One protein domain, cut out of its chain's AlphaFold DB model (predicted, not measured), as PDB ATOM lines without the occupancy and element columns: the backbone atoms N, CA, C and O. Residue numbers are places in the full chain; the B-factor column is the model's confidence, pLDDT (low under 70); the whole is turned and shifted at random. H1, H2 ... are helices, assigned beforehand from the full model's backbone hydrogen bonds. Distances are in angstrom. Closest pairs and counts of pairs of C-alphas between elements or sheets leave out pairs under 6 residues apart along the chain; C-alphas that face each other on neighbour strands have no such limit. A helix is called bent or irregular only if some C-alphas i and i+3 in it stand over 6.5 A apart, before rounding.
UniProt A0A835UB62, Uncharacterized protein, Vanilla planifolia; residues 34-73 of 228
ATOM      1  N   MET A  34     127.556-208.366 296.006       91.81
ATOM      2  CA  MET A  34     127.240-207.067 295.409       91.81
ATOM      3  C   MET A  34     128.509-206.213 295.257       91.81
ATOM      4  O   MET A  34     129.382-206.229 296.134       91.81
ATOM      5  N   SER A  35     128.588-205.447 294.162       94.00
ATOM      6  CA  SER A  35     129.680-204.499 293.914       94.00
ATOM      7  C   SER A  35     129.797-203.457 295.030       94.00
ATOM      8  O   SER A  35     128.844-203.219 295.782       94.00
ATOM      9  N   ALA A  36     130.972-202.838 295.157       93.94
ATOM     10  CA  ALA A  36     131.205-201.809 296.167       93.94
ATOM     11  C   ALA A  36     130.254-200.618 295.968       93.94
ATOM     12  O   ALA A  36     129.642-200.145 296.922       93.94
ATOM     13  N   GLU A  37     130.043-200.221 294.715       94.00
ATOM     14  CA  GLU A  37     129.157-199.134 294.312       94.00
ATOM     15  C   GLU A  37     127.691-199.476 294.607       94.00
ATOM     16  O   GLU A  37     126.937-198.626 295.075       94.00
ATOM     17  N   GLY A  38     127.273-200.729 294.389       93.31
ATOM     18  CA  GLY A  38     125.918-201.179 294.718       93.31
ATOM     19  C   GLY A  38     125.664-201.199 296.224       93.31
ATOM     20  O   GLY A  38     124.597-200.787 296.683       93.31
ATOM     21  N   LYS A  39     126.662-201.621 297.010       94.88
ATOM     22  CA  LYS A  39     126.594-201.580 298.476       94.88
ATOM     23  C   LYS A  39     126.484-200.144 298.985       94.88
ATOM     24  O   LYS A  39     125.638-199.888 299.843       94.88
ATOM     25  N   ASP A  40     127.281-199.224 298.441       95.25
ATOM     26  CA  ASP A  40     127.234-197.807 298.812       95.25
ATOM     27  C   ASP A  40     125.875-197.182 298.469       95.25
ATOM     28  O   ASP A  40     125.207-196.625 299.346       95.25
ATOM     29  N   PHE A  41     125.386-197.413 297.247       95.56
ATOM     30  CA  PHE A  41     124.072-196.959 296.791       95.56
ATOM     31  C   PHE A  41     122.939-197.401 297.729       95.56
ATOM     32  O   PHE A  41     122.118-196.586 298.161       95.56
ATOM     33  N   VAL A  42     122.903-198.687 298.098       94.94
ATOM     34  CA  VAL A  42     121.888-199.229 299.016       94.94
ATOM     35  C   VAL A  42     122.033-198.629 300.418       94.94
ATOM     36  O   VAL A  42     121.026-198.321 301.058       94.94
ATOM     37  N   SER A  43     123.261-198.409 300.896       94.44
ATOM     38  CA  SER A  43     123.504-197.819 302.217       94.44
ATOM     39  C   SER A  43     122.963-196.386 302.333       94.44
ATOM     40  O   SER A  43     122.386-196.024 303.360       94.44
ATOM     41  N   ASN A  44     123.067-195.600 301.257       94.94
ATOM     42  CA  ASN A  44     122.546-194.235 301.188       94.94
ATOM     43  C   ASN A  44     121.009-194.201 301.104       94.94
ATOM     44  O   ASN A  44     120.379-193.295 301.655       94.94
ATOM     45  N   CYS A  45     120.390-195.226 300.506       94.81
ATOM     46  CA  CYS A  45     118.933-195.399 300.508       94.81
ATOM     47  C   CYS A  45     118.375-195.718 301.906       94.81
ATOM     48  O   CYS A  45     117.303-195.240 302.279       94.81
ATOM     49  N   LEU A  46     119.082-196.543 302.682       93.62
ATOM     50  CA  LEU A  46     118.578-197.127 303.932       93.62
ATOM     51  C   LEU A  46     118.924-196.313 305.192       93.62
ATOM     52  O   LEU A  46     118.814-196.817 306.312       93.62
ATOM     53  N   ARG A  47     119.307-195.038 305.044       93.62
ATOM     54  CA  ARG A  47     119.545-194.132 306.181       93.62
ATOM     55  C   ARG A  47     118.256-193.899 306.978       93.62
ATOM     56  O   ARG A  47     117.198-193.591 306.414       93.62
ATOM     57  N   ARG A  48     118.337-194.053 308.306       91.00
ATOM     58  CA  ARG A  48     117.191-193.919 309.226       91.00
ATOM     59  C   ARG A  48     116.740-192.469 309.354       91.00
ATOM     60  O   ARG A  48     115.540-192.210 309.242       91.00
ATOM     61  N   ASP A  49     117.693-191.562 309.568       91.31
ATOM     62  CA  ASP A  49     117.430-190.126 309.620       91.31
ATOM     63  C   ASP A  49     117.023-189.639 308.218       91.31
ATOM     64  O   ASP A  49     117.791-189.819 307.268       91.31
ATOM     65  N   PRO A  50     115.820-189.060 308.049       91.69
ATOM     66  CA  PRO A  50     115.391-188.516 306.768       91.69
ATOM     67  C   PRO A  50     116.286-187.385 306.248       91.69
ATOM     68  O   PRO A  50     116.326-187.198 305.038       91.69
ATOM     69  N   LYS A  51     116.996-186.648 307.115       93.75
ATOM     70  CA  LYS A  51     117.910-185.569 306.698       93.75
ATOM     71  C   LYS A  51     119.194-186.105 306.068       93.75
ATOM     72  O   LYS A  51     119.724-185.494 305.150       93.75
ATOM     73  N   GLU A  52     119.654-187.258 306.544       93.81
ATOM     74  CA  GLU A  52     120.839-187.955 306.028       93.81
ATOM     75  C   GLU A  52     120.503-188.872 304.839       93.81
ATOM     76  O   GLU A  52     121.394-189.346 304.132       93.81
ATOM     77  N   ARG A  53     119.214-189.171 304.620       96.88
ATOM     78  CA  ARG A  53     118.763-190.008 303.506       96.88
ATOM     79  C   ARG A  53     118.890-189.249 302.196       96.88
ATOM     80  O   ARG A  53     118.339-188.163 302.036       96.88
ATOM     81  N   TRP A  54     119.564-189.869 301.237       96.50
ATOM     82  CA  TRP A  54     119.753-189.267 299.927       96.50
ATOM     83  C   TRP A  54     118.428-189.081 299.195       96.50
ATOM     84  O   TRP A  54     117.547-189.947 299.216       96.50
ATOM     85  N   THR A  55     118.309-187.948 298.512       96.19
ATOM     86  CA  THR A  55     117.178-187.669 297.633       96.19
ATOM     87  C   THR A  55     117.304-188.458 296.334       96.19
ATOM     88  O   THR A  55     118.392-188.878 295.932       96.19
ATOM     89  N   THR A  56     116.188-188.621 295.626       95.50
ATOM     90  CA  THR A  56     116.170-189.298 294.324       95.50
ATOM     91  C   THR A  56     117.157-188.673 293.334       95.50
ATOM     92  O   THR A  56     117.843-189.396 292.624       95.50
ATOM     93  N   GLU A  57     117.292-187.343 293.315       94.44
ATOM     94  CA  GLU A  57     118.236-186.648 292.426       94.44
ATOM     95  C   GLU A  57     119.701-186.972 292.739       94.44
ATOM     96  O   GLU A  57     120.525-187.045 291.829       94.44
ATOM     97  N   GLN A  58     120.037-187.161 294.017       94.75
ATOM     98  CA  GLN A  58     121.380-187.563 294.432       94.75
ATOM     99  C   GLN A  58     121.645-189.026 294.069       94.75
ATOM    100  O   GLN A  58     122.703-189.339 293.531       94.75
ATOM    101  N   LEU A  59     120.665-189.906 294.300       95.38
ATOM    102  CA  LEU A  59     120.757-191.328 293.959       95.38
ATOM    103  C   LEU A  59     120.909-191.553 292.447       95.38
ATOM    104  O   LEU A  59     121.705-192.391 292.041       95.38
ATOM    105  N   LEU A  60     120.212-190.782 291.607       93.69
ATOM    106  CA  LEU A  60     120.325-190.886 290.145       93.69
ATOM    107  C   LEU A  60     121.706-190.482 289.611       93.69
ATOM    108  O   LEU A  60     122.122-190.972 288.570       93.69
ATOM    109  N   ARG A  61     122.429-189.607 290.318       93.31
ATOM    110  CA  ARG A  61     123.800-189.204 289.958       93.31
ATOM    111  C   ARG A  61     124.867-190.152 290.512       93.31
ATOM    112  O   ARG A  61     126.054-189.913 290.306       93.31
ATOM    113  N   HIS A  62     124.475-191.180 291.259       95.12
ATOM    114  CA  HIS A  62     125.411-192.117 291.861       95.12
ATOM    115  C   HIS A  62     126.047-193.020 290.781       95.12
ATOM    116  O   HIS A  62     125.314-193.500 289.911       95.12
ATOM    117  N   PRO A  63     127.358-193.339 290.851       92.31
ATOM    118  CA  PRO A  63     128.052-194.158 289.846       92.31
ATOM    119  C   PRO A  63     127.369-195.498 289.550       92.31
ATOM    120  O   PRO A  63     127.291-195.919 288.405       92.31
ATOM    121  N   PHE A  64     126.784-196.134 290.572       92.44
ATOM    122  CA  PHE A  64     126.011-197.376 290.415       92.44
ATOM    123  C   PHE A  64     124.898-197.297 289.351       92.44
ATOM    124  O   PHE A  64     124.591-198.307 288.725       92.44
ATOM    125  N   VAL A  65     124.280-196.125 289.176       90.25
ATOM    126  CA  VAL A  65     123.209-195.896 288.195       90.25
ATOM    127  C   VAL A  65     123.762-195.229 286.938       90.25
ATOM    128  O   VAL A  65     123.399-195.635 285.842       90.25
ATOM    129  N   ALA A  66     124.667-194.259 287.086       85.00
ATOM    130  CA  ALA A  66     125.213-193.499 285.962       85.00
ATOM    131  C   ALA A  66     125.992-194.371 284.957       85.00
ATOM    132  O   ALA A  66     125.882-194.160 283.756       85.00
ATOM    133  N   GLU A  67     126.726-195.387 285.420       70.81
ATOM    134  CA  GLU A  67     127.448-196.313 284.530       70.81
ATOM    135  C   GLU A  67     126.494-197.245 283.756       70.81
ATOM    136  O   GLU A  67     126.838-197.754 282.693       70.81
ATOM    137  N   ALA A  68     125.268-197.460 284.254       64.44
ATOM    138  CA  ALA A  68     124.273-198.281 283.562       64.44
ATOM    139  C   ALA A  68     123.673-197.582 282.328       64.44
ATOM    140  O   ALA A  68     123.117-198.263 281.467       64.44
ATOM    141  N   ASP A  69     123.789-196.253 282.239       59.84
ATOM    142  CA  ASP A  69     123.344-195.474 281.079       59.84
ATOM    143  C   ASP A  69     124.401-195.430 279.952       59.84
ATOM    144  O   ASP A  69     124.051-195.191 278.795       59.84
ATOM    145  N   GLU A  70     125.676-195.694 280.264       57.31
ATOM    146  CA  GLU A  70     126.807-195.582 279.324       57.31
ATOM    147  C   GLU A  70     127.258-196.938 278.737       57.31
ATOM    148  O   GLU A  70     127.968-196.981 277.727       57.31
ATOM    149  N   GLU A  71     126.833-198.064 279.319       52.56
ATOM    150  CA  GLU A  71     127.108-199.394 278.767       52.56
ATOM    151  C   GLU A  71     126.312-199.614 277.462       52.56
ATOM    152  O   GLU A  71     125.076-199.541 277.461       52.56
ATOM    153  N   PRO A  72     126.974-199.923 276.324       53.47
ATOM    154  CA  PRO A  72     126.268-200.274 275.101       53.47
ATOM    155  C   PRO A  72     125.351-201.472 275.387       53.47
ATOM    156  O   PRO A  72     125.783-202.435 276.026       53.47
ATOM    157  N   PRO A  73     124.086-201.441 274.925       52.22
ATOM    158  CA  PRO A  73     123.099-202.444 275.286       52.22
ATOM    159  C   PRO A  73     123.651-203.834 274.986       52.22
ATOM    160  O   PRO A  73     124.054-204.126 273.857       52.22
TER     161      PRO A  73
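Overview. This is residues 34 to 73 of the 228 residues of an uncharacterized protein of Vanilla planifolia (UniProt A0A835UB62). This is a flat U of chain with an arm: the longest helix, H1, makes one limb, residues 46 to 55 make the bend, and the short helix H2 starts the returning limb. H3 follows H2, its Phe 64 coming close to Glu 37 near the first residues of H1, and residues 66 to 73, of which 66 to 70 belong to H3, stick out as the arm. The printed part has 40 residues with three named helices in the order H1, H2, H3 and no named strand, and its class is all helix. It is only just loose, close to compact, with a radius of gyration of the C-alphas of 11.2 A, and it spans 37 by 22 by 10 A.

Arrangement. H1, residues 36 to 45, is the longest helix and touches both others. H1 and H3, residues 63 to 70, touch, with the C-alphas of Glu 37 and Phe 64 the closest at 5.3 A. Their lines stand at a steep tilt of 66 degrees, and they run opposite ways. H1 and H2, residues 56 to 60, only just touch, with 3 pairs of C-alphas within 8 A; the closest C-alphas are those of Phe 41 and Leu 59, 7.1 A apart. H2 and H3 are close but not clearly touching, their closest C-alphas being those of Leu 60 and Ala 66 at 6.9 A. In H1 and H2 every O i to N i+4 pair is within hydrogen-bond range; in H3 1 of 4 such pairs is, beside 4 of 5 O i to N i+3 pairs.

Along the chain. H1 begins at C-alpha 36, at (131.205, -201.809, 296.167), and measures 14.5 A from first to last C-alpha. H2 begins at C-alpha 56, at (116.170, -189.298, 294.324). H3 measures 10.7 A and ends at C-alpha 70, at (126.807, -195.582, 279.324). H3 is neither bent nor irregular, but only just: C-alphas 64 and 67 are 6.2 A apart.

Size, cuts and confidence. The two C-alphas farthest apart are those of Asp 49 and Pro 72, at 37.0 A. Residues 66 to 73 stand free, and the body without them spans 25 by 17 by 7 A. The printed part runs from residue 34 to 73 and has no cut. The link from H1 to H2, with 10 residues, is short, and the link from H2 to H3, with 2 residues, is tight. The mean pLDDT of the printed part is 87.6, and residues 68 to 73 are under 70.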